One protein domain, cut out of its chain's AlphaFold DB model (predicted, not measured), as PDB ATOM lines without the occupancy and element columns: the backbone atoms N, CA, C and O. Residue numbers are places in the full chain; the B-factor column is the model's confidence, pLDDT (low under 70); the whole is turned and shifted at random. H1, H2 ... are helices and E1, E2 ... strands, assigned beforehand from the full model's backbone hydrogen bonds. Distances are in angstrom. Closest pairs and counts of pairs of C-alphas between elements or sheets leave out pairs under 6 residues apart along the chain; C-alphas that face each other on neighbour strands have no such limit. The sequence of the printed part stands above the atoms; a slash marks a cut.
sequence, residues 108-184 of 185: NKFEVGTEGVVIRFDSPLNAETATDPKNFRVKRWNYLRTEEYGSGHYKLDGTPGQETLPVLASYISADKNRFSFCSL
ATOM      1  N   ASN A 108     -57.645  30.231   7.503       95.25
ATOM      2  CA  ASN A 108     -58.481  30.523   6.339       95.25
ATOM      3  C   ASN A 108     -58.213  31.905   5.725       95.25
ATOM      4  O   ASN A 108     -58.546  32.145   4.566       95.25
ATOM      5  N   LYS A 109     -57.572  32.792   6.488       95.62
ATOM      6  CA  LYS A 109     -57.116  34.118   6.074       95.62
ATOM      7  C   LYS A 109     -55.989  34.559   7.003       95.62
ATOM      8  O   LYS A 109     -55.915  34.107   8.147       95.62
ATOM      9  N   PHE A 110     -55.148  35.460   6.522       95.56
ATOM     10  CA  PHE A 110     -54.254  36.241   7.361       95.56
ATOM     11  C   PHE A 110     -54.265  37.701   6.904       95.56
ATOM     12  O   PHE A 110     -54.643  37.978   5.766       95.56
ATOM     13  N   GLU A 111     -53.889  38.601   7.803       94.38
ATOM     14  CA  GLU A 111     -53.709  40.031   7.552       94.38
ATOM     15  C   GLU A 111     -52.429  40.473   8.277       94.38
ATOM     16  O   GLU A 111     -52.249  40.164   9.462       94.38
ATOM     17  N   VAL A 112     -51.515  41.132   7.565       90.19
ATOM     18  CA  VAL A 112     -50.243  41.620   8.114       90.19
ATOM     19  C   VAL A 112     -50.406  43.076   8.535       90.19
ATOM     20  O   VAL A 112     -50.765  43.932   7.730       90.19
ATOM     21  N   GLY A 113     -50.125  43.357   9.805       87.62
ATOM     22  CA  GLY A 113     -50.079  44.703  10.362       87.62
ATOM     23  C   GLY A 113     -48.652  45.139  10.692       87.62
ATOM     24  O   GLY A 113     -47.699  44.376  10.562       87.62
ATOM     25  N   THR A 114     -48.513  46.374  11.172       85.56
ATOM     26  CA  THR A 114     -47.223  46.937  11.605       85.56
ATOM     27  C   THR A 114     -46.653  46.245  12.842       85.56
ATOM     28  O   THR A 114     -45.441  46.175  12.998       85.56
ATOM     29  N   GLU A 115     -47.515  45.730  13.722       86.31
ATOM     30  CA  GLU A 115     -47.125  45.155  15.019       86.31
ATOM     31  C   GLU A 115     -47.248  43.626  15.076       86.31
ATOM     32  O   GLU A 115     -46.976  43.011  16.110       86.31
ATOM     33  N   GLY A 116     -47.747  42.989  14.016       88.50
ATOM     34  CA  GLY A 116     -48.217  41.616  14.135       88.50
ATOM     35  C   GLY A 116     -48.912  41.058  12.905       88.50
ATOM     36  O   GLY A 116     -49.075  41.720  11.883       88.50
ATOM     37  N   VAL A 117     -49.362  39.812  13.038       91.69
ATOM     38  CA  VAL A 117     -50.201  39.140  12.040       91.69
ATOM     39  C   VAL A 117     -51.500  38.710  12.704       91.69
ATOM     40  O   VAL A 117     -51.502  38.120  13.789       91.69
ATOM     41  N   VAL A 118     -52.612  38.980  12.030       93.38
ATOM     42  CA  VAL A 118     -53.927  38.434  12.364       93.38
ATOM     43  C   VAL A 118     -54.156  37.202  11.501       93.38
ATOM     44  O   VAL A 118     -53.970  37.243  10.291       93.38
ATOM     45  N   ILE A 119     -54.581  36.098  12.102       95.00
ATOM     46  CA  ILE A 119     -54.935  34.849  11.433       95.00
ATOM     47  C   ILE A 119     -56.392  34.531  11.756       95.00
ATOM     48  O   ILE A 119     -56.827  34.616  12.906       95.00
ATOM     49  N   ARG A 120     -57.161  34.148  10.740       95.62
ATOM     50  CA  ARG A 120     -58.570  33.774  10.880       95.62
ATOM     51  C   ARG A 120     -58.772  32.285  10.620       95.62
ATOM     52  O   ARG A 120     -57.979  31.653   9.921       95.62
ATOM     53  N   PHE A 121     -59.842  31.749  11.193       95.94
ATOM     54  CA  PHE A 121     -60.211  30.338  11.159       95.94
ATOM     55  C   PHE A 121     -61.691  30.190  10.806       95.94
ATOM     56  O   PHE A 121     -62.489  31.102  11.024       95.94
ATOM     57  N   ASP A 122     -62.054  29.027  10.268       93.25
ATOM     58  CA  ASP A 122     -63.447  28.675   9.962       93.25
ATOM     59  C   ASP A 122     -64.207  28.175  11.201       93.25
ATOM     60  O   ASP A 122     -65.394  27.862  11.128       93.25
ATOM     61  N   SER A 123     -63.528  28.012  12.339       94.56
ATOM     62  CA  SER A 123     -64.095  27.416  13.549       94.56
ATOM     63  C   SER A 123     -63.526  28.053  14.825       94.56
ATOM     64  O   SER A 123     -62.332  28.375  14.841       94.56
ATOM     65  N   PRO A 124     -64.340  28.181  15.896       95.56
ATOM     66  CA  PRO A 124     -63.923  28.802  17.151       95.56
ATOM     67  C   PRO A 124     -62.730  28.100  17.792       95.56
ATOM     68  O   PRO A 124     -62.745  26.885  17.983       95.56
ATOM     69  N   LEU A 125     -61.712  28.864  18.173       95.31
ATOM     70  CA  LEU A 125     -60.537  28.352  18.865       95.31
ATOM     71  C   LEU A 125     -60.775  28.212  20.374       95.31
ATOM     72  O   LEU A 125     -61.592  28.911  20.981       95.31
ATOM     73  N   ASN A 126     -59.995  27.332  20.999       94.88
ATOM     74  CA  ASN A 126     -59.888  27.281  22.450       94.88
ATOM     75  C   ASN A 126     -59.117  28.520  22.942       94.88
ATOM     76  O   ASN A 126     -57.974  28.740  22.545       94.88
ATOM     77  N   ALA A 127     -59.753  29.312  23.809       93.81
ATOM     78  CA  ALA A 127     -59.200  30.579  24.274       93.81
ATOM     79  C   ALA A 127     -57.879  30.394  25.034       93.81
ATOM     80  O   ALA A 127     -56.915  31.062  24.694       93.81
ATOM     81  N   GLU A 128     -57.810  29.447  25.975       94.31
ATOM     82  CA  GLU A 128     -56.624  29.207  26.812       94.31
ATOM     83  C   GLU A 128     -55.373  28.942  25.967       94.31
ATOM     84  O   GLU A 128     -54.329  29.558  26.170       94.31
ATOM     85  N   THR A 129     -55.492  28.072  24.962       93.69
ATOM     86  CA  THR A 129     -54.372  27.756  24.064       93.69
ATOM     87  C   THR A 129     -54.041  28.899  23.104       93.69
ATOM     88  O   THR A 129     -52.868  29.104  22.789       93.69
ATOM     89  N   ALA A 130     -55.043  29.654  22.647       92.81
ATOM     90  CA  ALA A 130     -54.853  30.765  21.717       92.81
ATOM     91  C   ALA A 130     -54.224  32.000  22.387       92.81
ATOM     92  O   ALA A 130     -53.489  32.746  21.741       92.81
ATOM     93  N   THR A 131     -54.479  32.219  23.677       93.31
ATOM     94  CA  THR A 131     -53.965  33.372  24.431       93.31
ATOM     95  C   THR A 131     -52.656  33.095  25.167       93.31
ATOM     96  O   THR A 131     -52.187  33.971  25.882       93.31
ATOM     97  N   ASP A 132     -52.064  31.906  25.024       94.44
ATOM     98  CA  ASP A 132     -50.726  31.616  25.550       94.44
ATOM     99  C   ASP A 132     -49.660  31.815  24.454       94.44
ATOM    100  O   ASP A 132     -49.534  30.972  23.554       94.44
ATOM    101  N   PRO A 133     -48.830  32.878  24.528       92.06
ATOM    102  CA  PRO A 133     -47.750  33.130  23.574       92.06
ATOM    103  C   PRO A 133     -46.775  31.956  23.411       92.06
ATOM    104  O   PRO A 133     -46.166  31.790  22.350       92.06
ATOM    105  N   LYS A 134     -46.636  31.097  24.432       93.69
ATOM    106  CA  LYS A 134     -45.728  29.940  24.409       93.69
ATOM    107  C   LYS A 134     -46.163  28.860  23.421       93.69
ATOM    108  O   LYS A 134     -45.314  28.048  23.041       93.69
ATOM    109  N   ASN A 135     -47.411  28.875  22.956       93.56
ATOM    110  CA  ASN A 135     -47.909  27.950  21.934       93.56
ATOM    111  C   ASN A 135     -47.502  28.340  20.508       93.56
ATOM    112  O   ASN A 135     -47.722  27.573  19.568       93.56
ATOM    113  N   PHE A 136     -46.862  29.498  20.331       91.50
ATOM    114  CA  PHE A 136     -46.513  30.032  19.022       91.50
ATOM    115  C   PHE A 136     -45.002  30.106  18.827       91.50
ATOM    116  O   PHE A 136     -44.219  30.335  19.752       91.50
ATOM    117  N   ARG A 137     -44.572  29.878  17.587       92.31
ATOM    118  CA  ARG A 137     -43.187  30.053  17.152       92.31
ATOM    119  C   ARG A 137     -43.211  30.807  15.840       92.31
ATOM    120  O   ARG A 137     -43.789  30.331  14.866       92.31
ATOM    121  N   VAL A 138     -42.576  31.969  15.833       92.81
ATOM    122  CA  VAL A 138     -42.493  32.834  14.662       92.81
ATOM    123  C   VAL A 138     -41.041  32.879  14.229       92.81
ATOM    124  O   VAL A 138     -40.135  33.031  15.049       92.81
ATOM    125  N   LYS A 139     -40.820  32.708  12.930       92.94
ATOM    126  CA  LYS A 139     -39.509  32.876  12.321       92.94
ATOM    127  C   LYS A 139     -39.624  33.824  11.143       92.94
ATOM    128  O   LYS A 139     -40.601  33.735  10.401       92.94
ATOM    129  N   ARG A 140     -38.619  34.677  10.964       93.06
ATOM    130  CA  ARG A 140     -38.485  35.549   9.792       93.06
ATOM    131  C   ARG A 140     -37.143  35.340   9.108       93.06
ATOM    132  O   ARG A 140     -36.178  34.891   9.732       93.06
ATOM    133  N   TRP A 141     -37.116  35.644   7.820       94.00
ATOM    134  CA  TRP A 141     -35.925  35.658   6.982       94.00
ATOM    135  C   TRP A 141     -36.251  36.364   5.661       94.00
ATOM    136  O   TRP A 141     -37.407  36.418   5.238       94.00
ATOM    137  N   ASN A 142     -35.211  36.830   4.985       93.19
ATOM    138  CA  ASN A 142     -35.220  37.261   3.600       93.19
ATOM    139  C   ASN A 142     -34.733  36.140   2.677       93.19
ATOM    140  O   ASN A 142     -34.081  35.178   3.097       93.19
ATOM    141  N   TYR A 143     -35.051  36.286   1.395       90.19
ATOM    142  CA  TYR A 143     -34.475  35.477   0.331       90.19
ATOM    143  C   TYR A 143     -33.474  36.312  -0.448       90.19
ATOM    144  O   TYR A 143     -33.807  37.407  -0.903       90.19
ATOM    145  N   LEU A 144     -32.284  35.760  -0.659       85.75
ATOM    146  CA  LEU A 144     -31.373  36.274  -1.668       85.75
ATOM    147  C   LEU A 144     -31.795  35.695  -3.020       85.75
ATOM    148  O   LEU A 144     -31.840  34.475  -3.188       85.75
ATOM    149  N   ARG A 145     -32.161  36.571  -3.959       84.94
ATOM    150  CA  ARG A 145     -32.472  36.181  -5.337       84.94
ATOM    151  C   ARG A 145     -31.187  36.203  -6.155       84.94
ATOM    152  O   ARG A 145     -30.607  37.265  -6.349       84.94
ATOM    153  N   THR A 146     -30.785  35.036  -6.631       87.06
ATOM    154  CA  THR A 146     -29.612  34.809  -7.484       87.06
ATOM    155  C   THR A 146     -30.014  33.969  -8.687       87.06
ATOM    156  O   THR A 146     -31.103  33.393  -8.714       87.06
ATOM    157  N   GLU A 147     -29.127  33.882  -9.674       89.25
ATOM    158  CA  GLU A 147     -29.258  32.921 -10.777       89.25
ATOM    159  C   GLU A 147     -29.003  31.470 -10.340       89.25
ATOM    160  O   GLU A 147     -29.463  30.536 -10.993       89.25
ATOM    161  N   GLU A 148     -28.304  31.276  -9.218       86.50
ATOM    162  CA  GLU A 148     -28.048  29.956  -8.647       86.50
ATOM    163  C   GLU A 148     -29.344  29.223  -8.281       86.50
ATOM    164  O   GLU A 148     -30.336  29.817  -7.853       86.50
ATOM    165  N   TYR A 149     -29.321  27.897  -8.419       81.19
ATOM    166  CA  TYR A 149     -30.471  27.071  -8.087       81.19
ATOM    167  C   TYR A 149     -30.782  27.116  -6.585       81.19
ATOM    168  O   TYR A 149     -29.987  26.696  -5.744       81.19
ATOM    169  N   GLY A 150     -32.004  27.544  -6.271       79.56
ATOM    170  CA  GLY A 150     -32.496  27.685  -4.906       79.56
ATOM    171  C   GLY A 150     -32.373  29.114  -4.384       79.56
ATOM    172  O   GLY A 150     -31.882  30.020  -5.043       79.56
ATOM    173  N   SER A 151     -32.895  29.352  -3.184       84.75
ATOM    174  CA  SER A 151     -32.744  30.646  -2.518       84.75
ATOM    175  C   SER A 151     -32.505  30.400  -1.041       84.75
ATOM    176  O   SER A 151     -33.381  29.881  -0.340       84.75
ATOM    177  N   GLY A 152     -31.298  30.741  -0.593       87.31
ATOM    178  CA  GLY A 152     -30.918  30.648   0.809       87.31
ATOM    179  C   GLY A 152     -31.804  31.525   1.690       87.31
ATOM    180  O   GLY A 152     -32.418  32.496   1.235       87.31
ATOM    181  N   HIS A 153     -31.871  31.165   2.968       92.31
ATOM    182  CA  HIS A 153     -32.461  32.015   3.995       92.31
ATOM    183  C   HIS A 153     -31.392  32.943   4.540       92.31
ATOM    184  O   HIS A 153     -30.302  32.488   4.886       92.31
ATOM    185  N   TYR A 154     -31.723  34.225   4.610       94.06
ATOM    186  CA  TYR A 154     -30.853  35.268   5.127       94.06
ATOM    187  C   TYR A 154     -31.586  36.042   6.214       94.06
ATOM    188  O   TYR A 154     -32.790  36.276   6.119       94.06
ATOM    189  N   LYS A 155     -30.871  36.452   7.253       95.19
ATOM    190  CA  LYS A 155     -31.410  37.372   8.257       95.19
ATOM    191  C   LYS A 155     -31.555  38.772   7.654       95.19
ATOM    192  O   LYS A 155     -31.092  39.033   6.541       95.19
ATOM    193  N   LEU A 156     -32.180  39.689   8.392       93.25
ATOM    194  CA  LEU A 156     -32.334  41.072   7.923       93.25
ATOM    195  C   LEU A 156     -30.998  41.812   7.745       93.25
ATOM    196  O   LEU A 156     -30.913  42.697   6.900       93.25
ATOM    197  N   ASP A 157     -29.955  41.419   8.481       93.94
ATOM    198  CA  ASP A 157     -28.592  41.959   8.351       93.94
ATOM    199  C   ASP A 157     -27.811  41.405   7.140       93.94
ATOM    200  O   ASP A 157     -26.653  41.761   6.933       93.94
ATOM    201  N   GLY A 158     -28.425  40.524   6.340       93.19
ATOM    202  CA  GLY A 158     -27.806  39.912   5.166       93.19
ATOM    203  C   GLY A 158     -26.914  38.704   5.463       93.19
ATOM    204  O   GLY A 158     -26.380  38.113   4.526       93.19
ATOM    205  N   THR A 159     -26.764  38.280   6.723       95.12
ATOM    206  CA  THR A 159     -26.037  37.045   7.055       95.12
ATOM    207  C   THR A 159     -26.894  35.798   6.799       95.12
ATOM    208  O   THR A 159     -28.120  35.853   6.944       95.12
ATOM    209  N   PRO A 160     -26.302  34.642   6.439       94.81
ATOM    210  CA  PRO A 160     -27.060  33.405   6.269       94.81
ATOM    211  C   PRO A 160     -27.801  32.990   7.551       94.81
ATOM    212  O   PRO A 160     -27.227  32.960   8.643       94.81
ATOM    213  N   GLY A 161     -29.079  32.628   7.423       93.88
ATOM    214  CA  GLY A 161     -29.881  32.066   8.508       93.88
ATOM    215  C   GLY A 161     -31.323  32.565   8.579       93.88
ATOM    216  O   GLY A 161     -31.838  33.234   7.690       93.88
ATOM    217  N   GLN A 162     -31.982  32.196   9.677       94.69
ATOM    218  CA  GLN A 162     -33.321  32.647  10.059       94.69
ATOM    219  C   GLN A 162     -33.263  33.246  11.462       94.69
ATOM    220  O   GLN A 162     -32.446  32.830  12.287       94.69
ATOM    221  N   GLU A 163     -34.182  34.153  11.760       95.00
ATOM    222  CA  GLU A 163     -34.367  34.708  13.099       95.00
ATOM    223  C   GLU A 163     -35.628  34.117  13.727       95.00
ATOM    224  O   GLU A 163     -36.654  33.979  13.060       95.00
ATOM    225  N   THR A 164     -35.562  33.762  15.012       94.31
ATOM    226  CA  THR A 164     -36.763  33.447  15.798       94.31
ATOM    227  C   THR A 164     -37.231  34.725  16.468       94.31
ATOM    228  O   THR A 164     -36.446  35.368  17.162       94.31
ATOM    229  N   LEU A 165     -38.495  35.079  16.264       92.06
ATOM    230  CA  LEU A 165     -39.084  36.261  16.874       92.06
ATOM    231  C   LEU A 165     -39.818  35.885  18.165       92.06
ATOM    232  O   LEU A 165     -40.519  34.864  18.189       92.06
ATOM    233  N   PRO A 166     -39.683  36.686  19.236       91.38
ATOM    234  CA  PRO A 166     -40.497  36.510  20.423       91.38
ATOM    235  C   PRO A 166     -41.950  36.872  20.108       91.38
ATOM    236  O   PRO A 166     -42.233  37.910  19.511       91.38
ATOM    237  N   VAL A 167     -42.876  36.029  20.556       92.44
ATOM    238  CA  VAL A 167     -44.298  36.369  20.577       92.44
ATOM    239  C   VAL A 167     -44.573  37.055  21.906       92.44
ATOM    240  O   VAL A 167     -44.516  36.412  22.952       92.44
ATOM    241  N   LEU A 168     -44.794  38.369  21.866       91.88
ATOM    242  CA  LEU A 168     -44.918  39.192  23.073       91.88
ATOM    243  C   LEU A 168     -46.302  39.059  23.706       91.88
ATOM    244  O   LEU A 168     -46.437  39.009  24.925       91.88
ATOM    245  N   ALA A 169     -47.323  38.981  22.860       90.44
ATOM    246  CA  ALA A 169     -48.702  38.810  23.268       90.44
ATOM    247  C   ALA A 169     -49.475  38.071  22.180       90.44
ATOM    248  O   ALA A 169     -49.154  38.180  20.991       90.44
ATOM    249  N   SER A 170     -50.521  37.363  22.590       93.12
ATOM    250  CA  SER A 170     -51.532  36.851  21.684       93.12
ATOM    251  C   SER A 170     -52.934  37.178  22.168       93.12
ATOM    252  O   SER A 170     -53.224  37.168  23.363       93.12
ATOM    253  N   TYR A 171     -53.809  37.467  21.212       93.19
ATOM    254  CA  TYR A 171     -55.183  37.867  21.460       93.19
ATOM    255  C   TYR A 171     -56.128  37.010  20.632       93.19
ATOM    256  O   TYR A 171     -55.792  36.535  19.543       93.19
ATOM    257  N   ILE A 172     -57.336  36.844  21.151       95.44
ATOM    258  CA  ILE A 172     -58.422  36.151  20.474       95.44
ATOM    259  C   ILE A 172     -59.619  37.095  20.362       95.44
ATOM    260  O   ILE A 172     -59.913  37.856  21.284       95.44
ATOM    261  N   SER A 173     -60.303  37.078  19.220       95.00
ATOM    262  CA  SER A 173     -61.537  37.843  19.031       95.00
ATOM    263  C   SER A 173     -62.689  37.286  19.870       95.00
ATOM    264  O   SER A 173     -62.696  36.117  20.256       95.00
ATOM    265  N   ALA A 174     -63.718  38.107  20.102       94.25
ATOM    266  CA  ALA A 174     -64.909  37.705  20.853       94.25
ATOM    267  C   ALA A 174     -65.632  36.486  20.241       94.25
ATOM    268  O   ALA A 174     -66.111  35.621  20.970       94.25
ATOM    269  N   ASP A 175     -65.657  36.384  18.905       93.25
ATOM    270  CA  ASP A 175     -66.219  35.241  18.165       93.25
ATOM    271  C   ASP A 175     -65.298  34.004  18.146       93.25
ATOM    272  O   ASP A 175     -65.667  32.968  17.596       93.25
ATOM    273  N   LYS A 176     -64.100  34.112  18.736       94.88
ATOM    274  CA  LYS A 176     -63.059  33.078  18.820       94.88
ATOM    275  C   LYS A 176     -62.542  32.560  17.474       94.88
ATOM    276  O   LYS A 176     -61.799  31.583  17.449       94.88
ATOM    277  N   ASN A 177     -62.872  33.220  16.366       92.50
ATOM    278  CA  ASN A 177     -62.471  32.811  15.016       92.50
ATOM    279  C   ASN A 177     -61.266  33.593  14.484       92.50
ATOM    280  O   ASN A 177     -60.796  33.332  13.373       92.50
ATOM    281  N   ARG A 178     -60.765  34.573  15.242       88.44
ATOM    282  CA  ARG A 178     -59.555  35.324  14.914       88.44
ATOM    283  C   ARG A 178     -58.571  35.232  16.061       88.44
ATOM    284  O   ARG A 178     -58.928  35.384  17.225       88.44
ATOM    285  N   PHE A 179     -57.330  35.026  15.681       88.19
ATOM    286  CA  PHE A 179     -56.169  35.045  16.540       88.19
ATOM    287  C   PHE A 179     -55.236  36.124  16.012       88.19
ATOM    288  O   PHE A 179     -55.022  36.211  14.805       88.19
ATOM    289  N   SER A 180     -54.669  36.936  16.884       83.25
ATOM    290  CA  SER A 180     -53.581  37.832  16.516       83.25
ATOM    291  C   SER A 180     -52.416  37.618  17.456       83.25
ATOM    292  O   SER A 180     -52.595  37.299  18.631       83.25
ATOM    293  N   PHE A 181     -51.211  37.792  16.934       82.75
ATOM    294  CA  PHE A 181     -50.021  37.847  17.762       82.75
ATOM    295  C   PHE A 181     -49.238  39.113  17.467       82.75
ATOM    296  O   PHE A 181     -49.131  39.534  16.314       82.75
ATOM    297  N   CYS A 182     -48.689  39.693  18.529       76.75
ATOM    298  CA  CYS A 182     -47.774  40.815  18.444       76.75
ATOM    299  C   CYS A 182     -46.334  40.295  18.465       76.75
ATOM    300  O   CYS A 182     -45.955  39.490  19.324       76.75
ATOM    301  N   SER A 183     -45.548  40.738  17.493       70.19
ATOM    302  CA  SER A 183     -44.138  40.397  17.333       70.19
ATOM    303  C   SER A 183     -43.427  41.597  16.721       70.19
ATOM    304  O   SER A 183     -44.020  42.324  15.933       70.19
ATOM    305  N   LEU A 184     -42.151  41.795  17.042       60.00
ATOM    306  CA  LEU A 184     -41.319  42.797  16.369       60.00
ATOM    307  C   LEU A 184     -41.015  42.287  14.949       60.00
ATOM    308  O   LEU A 184     -40.054  41.535  14.768       60.00
TER     309      LEU A 184
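Overview. This is residues 108 to 184 of the 185 residues of an uncharacterized protein of Cytophagaceae bacterium SCN 52-12 (UniProt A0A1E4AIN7). With little regular structure, this is a small antiparallel sheet, E1 E2 E6 E5, with short helix H1 on one face near E5, and a long arm made by hairpin E3 and E4 with its loop; residues 145 to 150 stick out. The 77 printed residues hold E1 E2 H1 E3 E4 E5 E6, mostly strand, with 30 residues in named elements. The whole is loose, radius of gyration of the C-alphas 15.4 A, spanning 47 by 23 by 20 A.

Along the chain. Find C-alpha 108 at (-58.481, 30.523, 6.339), beginning E1, 108 to 112, 13.9 A. Then come E2, 116 to 121, 16.7 A; H1, 127 to 130; E3, 138 to 140; E4, 163 to 165; E5, 169 to 172; and E6, 178 to 182, ending at (-47.774, 40.815, 18.444).

Arrangement. Within hydrogen-bond range, find N 111 and O 118, 2.8 A, in hairpin E1 and E2; N 119 and O 179, 2.7 A, between E2 and E6; N 180 and O 171, 2.9 A, in hairpin E5 and E6; N 140 and O 163, 3.0 A, in hairpin E3 and E4. H1, too short for an O i to N i+4 pair, is on the sheet at a height of 7.2 A, closest at the C-alphas of Ala 130 and Ile 172, 6.6 A.

Size, cuts and confidence. The farthest C-alphas, Glu 147 and Ala 174, are 47.9 A apart. The printed part has no cut; the E3 to E4 link is long, and residue 184 is under pLDDT 70.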